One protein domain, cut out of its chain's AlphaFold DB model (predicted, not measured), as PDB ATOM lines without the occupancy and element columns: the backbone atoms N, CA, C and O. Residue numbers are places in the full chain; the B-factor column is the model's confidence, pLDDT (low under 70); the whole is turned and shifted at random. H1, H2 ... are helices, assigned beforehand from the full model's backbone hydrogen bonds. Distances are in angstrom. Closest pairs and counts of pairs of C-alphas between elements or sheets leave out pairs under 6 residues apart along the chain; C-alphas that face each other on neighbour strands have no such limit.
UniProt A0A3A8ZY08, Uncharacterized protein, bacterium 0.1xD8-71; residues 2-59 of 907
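AT A GLANCE: This is residues 2 to 59 of the 907 residues of an uncharacterized protein of bacterium 0.1xD8-71 (UniProt A0A3A8ZY08). Two long helices, H1 and H2, lie side by side as a helical hairpin, and a long, loosely placed tail runs from the open end of H2 round to the beginning of H1, where it ends with the small helix H3. Residues 48 to 53 of that tail stick out from the hairpin. The printed part has 58 residues with three named helices, in the order H1, H2, H3, and no named strand; its class is all helix. The whole is loose, with a radius of gyration of the C-alphas of 13.1 A, and the C-alphas span 35 by 24 by 18 A.

IN THESE COORDINATES: The longest helix, H1, holds residues 2 to 21 and measures 28.5 A from first to last C-alpha. It begins at C-alpha 2 at (-4.547, 31.548, -16.230) and ends at C-alpha 21 at (-29.102, 33.021, -1.806). H2 holds residues 28 to 43 and measures 23.9 A, from C-alpha 28 at (-34.607, 40.490, -11.316) to C-alpha 43 at (-13.210, 41.038, -21.947). H3 is residues 55 to 58, four residues over 5.7 A, and ends at C-alpha 58 at (-5.571, 32.259, -0.197).

HOW THE PARTS SIT: H1 and H2 touch, with 11 pairs of C-alphas within 8 A. Their closest C-alphas are those of Ser 8 and Arg 41, 6.2 A apart. The two helices form a hairpin: they run opposite ways at a shallow tilt of 7 degrees, and their centres are 11.0 A apart. H1 and H3 are close but not clearly touching, with 1 pair of C-alphas within 8 A; the closest are those of Thr 7 and Val 55, 7.7 A apart. H2 and H3 are apart. In H1 every O i to N i+4 pair is within hydrogen-bond range. In H2 8 of 12 such pairs are within range, and H3, with four residues, is too short for such a pair.

THE WHOLE: The two C-alphas farthest apart are those of Gly 24 and Asn 50, at 36.3 A, while the C-alphas of Ile 2 and Trp 59, the first and last printed, are 14.5 A apart. The link from H1 to H2 is short, with 6 residues between them, and the link from H2 to H3 is long, with 11. Residues 48 to 53 in this long link stand free. The printed part runs from residue 2 to residue 59 and has no cut. The mean pLDDT of the printed part is 73.7, and it is under 70 at residues 2 to 3, residue 24 and residues 45 to 59; the mean pLDDT of H3 is 50.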
ATOM      1  N   ILE A   2      -4.022  32.387 -17.324       67.44
ATOM      2  CA  ILE A   2      -4.547  31.548 -16.230       67.44
ATOM      3  C   ILE A   2      -5.183  32.401 -15.120       67.44
ATOM      4  O   ILE A   2      -6.317  32.151 -14.736       67.44
ATOM      5  N   GLU A   3      -4.528  33.487 -14.702       66.69
ATOM      6  CA  GLU A   3      -5.079  34.447 -13.729       66.69
ATOM      7  C   GLU A   3      -6.450  35.018 -14.138       66.69
ATOM      8  O   GLU A   3      -7.372  35.097 -13.328       66.69
ATOM      9  N   MET A   4      -6.622  35.382 -15.412       71.06
ATOM     10  CA  MET A   4      -7.892  35.901 -15.925       71.06
ATOM     11  C   MET A   4      -8.983  34.825 -15.890       71.06
ATOM     12  O   MET A   4     -10.115  35.119 -15.520       71.06
ATOM     13  N   ILE A   5      -8.641  33.576 -16.215       79.19
ATOM     14  CA  ILE A   5      -9.561  32.432 -16.169       79.19
ATOM     15  C   ILE A   5      -9.969  32.117 -14.723       79.19
ATOM     16  O   ILE A   5     -11.156  31.943 -14.449       79.19
ATOM     17  N   LEU A   6      -9.019  32.113 -13.786       78.38
ATOM     18  CA  LEU A   6      -9.267  31.838 -12.368       78.38
ATOM     19  C   LEU A   6     -10.110  32.933 -11.709       78.38
ATOM     20  O   LEU A   6     -11.133  32.645 -11.091       78.38
ATOM     21  N   THR A   7      -9.740  34.201 -11.896       79.62
ATOM     22  CA  THR A   7     -10.498  35.336 -11.339       79.62
ATOM     23  C   THR A   7     -11.892  35.460 -11.957       79.62
ATOM     24  O   THR A   7     -12.852  35.744 -11.240       79.62
ATOM     25  N   SER A   8     -12.046  35.179 -13.258       82.44
ATOM     26  CA  SER A   8     -13.366  35.127 -13.907       82.44
ATOM     27  C   SER A   8     -14.207  33.957 -13.397       82.44
ATOM     28  O   SER A   8     -15.400  34.125 -13.172       82.44
ATOM     29  N   SER A   9     -13.596  32.790 -13.168       87.31
ATOM     30  CA  SER A   9     -14.274  31.618 -12.602       87.31
ATOM     31  C   SER A   9     -14.782  31.888 -11.191       87.31
ATOM     32  O   SER A   9     -15.939  31.601 -10.894       87.31
ATOM     33  N   PHE A  10     -13.954  32.511 -10.346       86.69
ATOM     34  CA  PHE A  10     -14.348  32.922  -9.000       86.69
ATOM     35  C   PHE A  10     -15.511  33.921  -9.029       86.69
ATOM     36  O   PHE A  10     -16.498  33.745  -8.318       86.69
ATOM     37  N   LEU A  11     -15.446  34.928  -9.908       86.75
ATOM     38  CA  LEU A  11     -16.517  35.913 -10.071       86.75
ATOM     39  C   LEU A  11     -17.829  35.267 -10.557       86.75
ATOM     40  O   LEU A  11     -18.898  35.593 -10.046       86.75
ATOM     41  N   ILE A  12     -17.758  34.333 -11.510       88.88
ATOM     42  CA  ILE A  12     -18.928  33.590 -12.001       88.88
ATOM     43  C   ILE A  12     -19.541  32.741 -10.881       88.88
ATOM     44  O   ILE A  12     -20.756  32.779 -10.694       88.88
ATOM     45  N   LEU A  13     -18.726  32.013 -10.110       89.56
ATOM     46  CA  LEU A  13     -19.202  31.211  -8.979       89.56
ATOM     47  C   LEU A  13     -19.839  32.081  -7.891       89.56
ATOM     48  O   LEU A  13     -20.904  31.732  -7.385       89.56
ATOM     49  N   ALA A  14     -19.253  33.242  -7.588       86.88
ATOM     50  CA  ALA A  14     -19.825  34.198  -6.647       86.88
ATOM     51  C   ALA A  14     -21.200  34.704  -7.114       86.88
ATOM     52  O   ALA A  14     -22.141  34.733  -6.323       86.88
ATOM     53  N   ILE A  15     -21.356  35.035  -8.404       87.94
ATOM     54  CA  ILE A  15     -22.649  35.452  -8.973       87.94
ATOM     55  C   ILE A  15     -23.671  34.303  -8.922       87.94
ATOM     56  O   ILE A  15     -24.826  34.530  -8.560       87.94
ATOM     57  N   LEU A  16     -23.266  33.066  -9.229       88.56
ATOM     58  CA  LEU A  16     -24.143  31.890  -9.155       88.56
ATOM     59  C   LEU A  16     -24.592  31.583  -7.716       88.56
ATOM     60  O   LEU A  16     -25.770  31.297  -7.486       88.56
ATOM     61  N   LEU A  17     -23.688  31.686  -6.741       87.81
ATOM     62  CA  LEU A  17     -24.007  31.510  -5.324       87.81
ATOM     63  C   LEU A  17     -24.942  32.620  -4.834       87.81
ATOM     64  O   LEU A  17     -25.964  32.349  -4.201       87.81
ATOM     65  N   LEU A  18     -24.656  33.867  -5.211       85.19
ATOM     66  CA  LEU A  18     -25.497  35.007  -4.876       85.19
ATOM     67  C   LEU A  18     -26.895  34.877  -5.495       85.19
ATOM     68  O   LEU A  18     -27.883  35.199  -4.834       85.19
ATOM     69  N   ARG A  19     -27.012  34.328  -6.711       84.06
ATOM     70  CA  ARG A  19     -28.300  33.996  -7.343       84.06
ATOM     71  C   ARG A  19     -29.119  33.015  -6.501       84.06
ATOM     72  O   ARG A  19     -30.318  33.242  -6.344       84.06
ATOM     73  N   LYS A  20     -28.494  31.973  -5.938       82.88
ATOM     74  CA  LYS A  20     -29.171  30.976  -5.085       82.88
ATOM     75  C   LYS A  20     -29.641  31.588  -3.758       82.88
ATOM     76  O   LYS A  20     -30.775  31.372  -3.352       82.88
ATOM     77  N   VAL A  21     -28.805  32.408  -3.119       82.69
ATOM     78  CA  VAL A  21     -29.102  33.021  -1.806       82.69
ATOM     79  C   VAL A  21     -30.146  34.142  -1.895       82.69
ATOM     80  O   VAL A  21     -30.929  34.358  -0.970       82.69
ATOM     81  N   THR A  22     -30.184  34.876  -3.009       75.12
ATOM     82  CA  THR A  22     -31.046  36.063  -3.177       75.12
ATOM     83  C   THR A  22     -32.359  35.782  -3.916       75.12
ATOM     84  O   THR A  22     -33.046  36.711  -4.359       75.12
ATOM     85  N   GLN A  23     -32.753  34.511  -4.039       70.31
ATOM     86  CA  GLN A  23     -33.974  34.115  -4.739       70.31
ATOM     87  C   GLN A  23     -35.223  34.730  -4.072       70.31
ATOM     88  O   GLN A  23     -35.463  34.566  -2.879       70.31
ATOM     89  N   GLY A  24     -35.995  35.506  -4.844       66.75
ATOM     90  CA  GLY A  24     -37.198  36.215  -4.370       66.75
ATOM     91  C   GLY A  24     -36.937  37.473  -3.527       66.75
ATOM     92  O   GLY A  24     -37.879  38.066  -3.006       66.75
ATOM     93  N   ARG A  25     -35.672  37.886  -3.378       74.12
ATOM     94  CA  ARG A  25     -35.239  38.920  -2.425       74.12
ATOM     95  C   ARG A  25     -34.699  40.199  -3.076       74.12
ATOM     96  O   ARG A  25     -34.788  41.270  -2.475       74.12
ATOM     97  N   ILE A  26     -34.177  40.111  -4.299       78.75
ATOM     98  CA  ILE A  26     -33.674  41.244  -5.096       78.75
ATOM     99  C   ILE A  26     -34.469  41.399  -6.396       78.75
ATOM    100  O   ILE A  26     -35.045  40.430  -6.884       78.75
ATOM    101  N   SER A  27     -34.479  42.606  -6.975       82.06
ATOM    102  CA  SER A  27     -35.098  42.815  -8.295       82.06
ATOM    103  C   SER A  27     -34.381  41.991  -9.370       82.06
ATOM    104  O   SER A  27     -33.145  41.934  -9.390       82.06
ATOM    105  N   MET A  28     -35.140  41.384 -10.283       82.94
ATOM    106  CA  MET A  28     -34.607  40.490 -11.316       82.94
ATOM    107  C   MET A  28     -33.764  41.265 -12.325       82.94
ATOM    108  O   MET A  28     -32.716  40.790 -12.755       82.94
ATOM    109  N   ARG A  29     -34.141  42.519 -12.606       82.75
ATOM    110  CA  ARG A  29     -33.321  43.453 -13.395       82.75
ATOM    111  C   ARG A  29     -31.931  43.676 -12.803       82.75
ATOM    112  O   ARG A  29     -30.948  43.693 -13.536       82.75
ATOM    113  N   PHE A  30     -31.846  43.855 -11.484       84.31
ATOM    114  CA  PHE A  30     -30.564  44.049 -10.813       84.31
ATOM    115  C   PHE A  30     -29.727  42.768 -10.842       84.31
ATOM    116  O   PHE A  30     -28.539  42.827 -11.138       84.31
ATOM    117  N   ARG A  31     -30.357  41.609 -10.621       85.62
ATOM    118  CA  ARG A  31     -29.689  40.309 -10.738       85.62
ATOM    119  C   ARG A  31     -29.122  40.083 -12.139       85.62
ATOM    120  O   ARG A  31     -27.968  39.691 -12.267       85.62
ATOM    121  N   TYR A  32     -29.890  40.407 -13.178       88.31
ATOM    122  CA  TYR A  32     -29.422  40.322 -14.559       88.31
ATOM    123  C   TYR A  32     -28.244  41.274 -14.833       88.31
ATOM    124  O   TYR A  32     -27.271  40.883 -15.474       88.31
ATOM    125  N   ALA A  33     -28.265  42.489 -14.272       86.69
ATOM    126  CA  ALA A  33     -27.182  43.461 -14.425       86.69
ATOM    127  C   ALA A  33     -25.839  43.004 -13.818       86.69
ATOM    128  O   ALA A  33     -24.790  43.435 -14.294       86.69
ATOM    129  N   LEU A  34     -25.836  42.110 -12.819       87.38
ATOM    130  CA  LEU A  34     -24.598  41.578 -12.225       87.38
ATOM    131  C   LEU A  34     -23.732  40.824 -13.240       87.38
ATOM    132  O   LEU A  34     -22.505  40.851 -13.139       87.38
ATOM    133  N   TRP A  35     -24.343  40.217 -14.258       89.44
ATOM    134  CA  TRP A  35     -23.612  39.532 -15.325       89.44
ATOM    135  C   TRP A  35     -22.744  40.478 -16.165       89.44
ATOM    136  O   TRP A  35     -21.778  40.019 -16.776       89.44
ATOM    137  N   LEU A  36     -22.999  41.796 -16.133       88.25
ATOM    138  CA  LEU A  36     -22.106  42.797 -16.728       88.25
ATOM    139  C   LEU A  36     -20.693  42.715 -16.144       88.25
ATOM    140  O   LEU A  36     -19.731  42.887 -16.882       88.25
ATOM    141  N   LEU A  37     -20.556  42.419 -14.848       85.00
ATOM    142  CA  LEU A  37     -19.254  42.311 -14.184       85.00
ATOM    143  C   LEU A  37     -18.465  41.103 -14.702       85.00
ATOM    144  O   LEU A  37     -17.277  41.226 -14.997       85.00
ATOM    145  N   ALA A  38     -19.136  39.960 -14.877       85.94
ATOM    146  CA  ALA A  38     -18.529  38.760 -15.451       85.94
ATOM    147  C   ALA A  38     -18.090  38.992 -16.903       85.94
ATOM    148  O   ALA A  38     -16.966  38.669 -17.275       85.94
ATOM    149  N   VAL A  39     -18.951  39.618 -17.708       86.50
ATOM    150  CA  VAL A  39     -18.639  40.015 -19.086       86.50
ATOM    151  C   VAL A  39     -17.445  40.969 -19.133       86.50
ATOM    152  O   VAL A  39     -16.514  40.752 -19.904       86.50
ATOM    153  N   LEU A  40     -17.452  42.011 -18.298       84.81
ATOM    154  CA  LEU A  40     -16.386  43.005 -18.241       84.81
ATOM    155  C   LEU A  40     -15.050  42.350 -17.873       84.81
ATOM    156  O   LEU A  40     -14.042  42.642 -18.509       84.81
ATOM    157  N   ARG A  41     -15.042  41.417 -16.912       82.69
ATOM    158  CA  ARG A  41     -13.827  40.690 -16.524       82.69
ATOM    159  C   ARG A  41     -13.323  39.737 -17.612       82.69
ATOM    160  O   ARG A  41     -12.118  39.653 -17.813       82.69
ATOM    161  N   LEU A  42     -14.222  39.064 -18.332       83.06
ATOM    162  CA  LEU A  42     -13.867  38.158 -19.433       83.06
ATOM    163  C   LEU A  42     -13.335  38.889 -20.679       83.06
ATOM    164  O   LEU A  42     -12.691  38.254 -21.518       83.06
ATOM    165  N   ILE A  43     -13.618  40.193 -20.812       82.81
ATOM    166  CA  ILE A  43     -13.210  41.038 -21.947       82.81
ATOM    167  C   ILE A  43     -12.002  41.923 -21.609       82.81
ATOM    168  O   ILE A  43     -11.173  42.154 -22.487       82.81
ATOM    169  N   LEU A  44     -11.890  42.438 -20.377       74.12
ATOM    170  CA  LEU A  44     -10.812  43.347 -19.969       74.12
ATOM    171  C   LEU A  44      -9.607  42.586 -19.382       74.12
ATOM    172  O   LEU A  44      -9.692  42.073 -18.264       74.12
ATOM    173  N   PRO A  45      -8.438  42.600 -20.051       57.69
ATOM    174  CA  PRO A  45      -7.226  41.943 -19.561       57.69
ATOM    175  C   PRO A  45      -6.440  42.759 -18.514       57.69
ATOM    176  O   PRO A  45      -5.302  42.413 -18.216       57.69
ATOM    177  N   VAL A  46      -6.997  43.848 -17.966       53.72
ATOM    178  CA  VAL A  46      -6.270  44.793 -17.094       53.72
ATOM    179  C   VAL A  46      -6.629  44.557 -15.624       53.72
ATOM    180  O   VAL A  46      -7.807  44.570 -15.268       53.72
ATOM    181  N   SER A  47      -5.626  44.341 -14.769       55.12
ATOM    182  CA  SER A  47      -5.758  44.400 -13.307       55.12
ATOM    183  C   SER A  47      -5.669  45.858 -12.840       55.12
ATOM    184  O   SER A  47      -4.817  46.626 -13.287       55.12
ATOM    185  N   LEU A  48      -6.579  46.270 -11.961       47.94
ATOM    186  CA  LEU A  48      -6.644  47.622 -11.408       47.94
ATOM    187  C   LEU A  48      -5.907  47.642 -10.058       47.94
ATOM    188  O   LEU A  48      -6.531  47.632  -9.001       47.94
ATOM    189  N   GLY A  49      -4.572  47.656 -10.106       49.09
ATOM    190  CA  GLY A  49      -3.699  47.830  -8.933       49.09
ATOM    191  C   GLY A  49      -3.430  46.558  -8.117       49.09
ATOM    192  O   GLY A  49      -3.958  45.498  -8.433       49.09
ATOM    193  N   ASN A  50      -2.601  46.669  -7.071       45.47
ATOM    194  CA  ASN A  50      -2.201  45.564  -6.188       45.47
ATOM    195  C   ASN A  50      -2.890  45.684  -4.819       45.47
ATOM    196  O   ASN A  50      -2.998  46.790  -4.291       45.47
ATOM    197  N   SER A  51      -3.347  44.577  -4.222       50.09
ATOM    198  CA  SER A  51      -3.931  44.605  -2.871       50.09
ATOM    199  C   SER A  51      -3.612  43.358  -2.041       50.09
ATOM    200  O   SER A  51      -3.398  42.267  -2.567       50.09
ATOM    201  N   ALA A  52      -3.605  43.517  -0.714       42.31
ATOM    202  CA  ALA A  52      -3.369  42.432   0.242       42.31
ATOM    203  C   ALA A  52      -4.506  41.384   0.298       42.31
ATOM    204  O   ALA A  52      -4.316  40.311   0.865       42.31
ATOM    205  N   TRP A  53      -5.662  41.670  -0.313       42.72
ATOM    206  CA  TRP A  53      -6.888  40.860  -0.259       42.72
ATOM    207  C   TRP A  53      -7.162  40.103  -1.569       42.72
ATOM    208  O   TRP A  53      -8.270  39.616  -1.796       42.72
ATOM    209  N   SER A  54      -6.167  40.024  -2.457       44.72
ATOM    210  CA  SER A  54      -6.265  39.276  -3.710       44.72
ATOM    211  C   SER A  54      -6.509  37.786  -3.439       44.72
ATOM    212  O   SER A  54      -5.892  37.203  -2.547       44.72
ATOM    213  N   VAL A  55      -7.359  37.144  -4.253       50.59
ATOM    214  CA  VAL A  55      -7.610  35.684  -4.217       50.59
ATOM    215  C   VAL A  55      -6.301  34.886  -4.314       50.59
ATOM    216  O   VAL A  55      -6.188  33.794  -3.761       50.59
ATOM    217  N   MET A  56      -5.271  35.472  -4.931       46.03
ATOM    218  CA  MET A  56      -3.931  34.892  -5.018       46.03
ATOM    219  C   MET A  56      -3.290  34.614  -3.649       46.03
ATOM    220  O   MET A  56      -2.450  33.720  -3.545       46.03
ATOM    221  N   ASN A  57      -3.716  35.305  -2.586       51.28
ATOM    222  CA  ASN A  57      -3.178  35.156  -1.232       51.28
ATOM    223  C   ASN A  57      -3.808  34.001  -0.425       51.28
ATOM    224  O   ASN A  57      -3.243  33.641   0.606       51.28
ATOM    225  N   LEU A  58      -4.871  33.344  -0.914       53.09
ATOM    226  CA  LEU A  58      -5.571  32.259  -0.197       53.09
ATOM    227  C   LEU A  58      -5.122  30.814  -0.524       53.09
ATOM    228  O   LEU A  58      -5.623  29.888   0.102       53.09
ATOM    229  N   TRP A  59      -4.215  30.589  -1.481       48.75
ATOM    230  CA  TRP A  59      -3.831  29.232  -1.928       48.75
ATOM    231  C   TRP A  59      -2.508  28.713  -1.303       48.75
ATOM    232  O   TRP A  59      -1.615  29.524  -1.086       48.75
TER     233      TRP A  59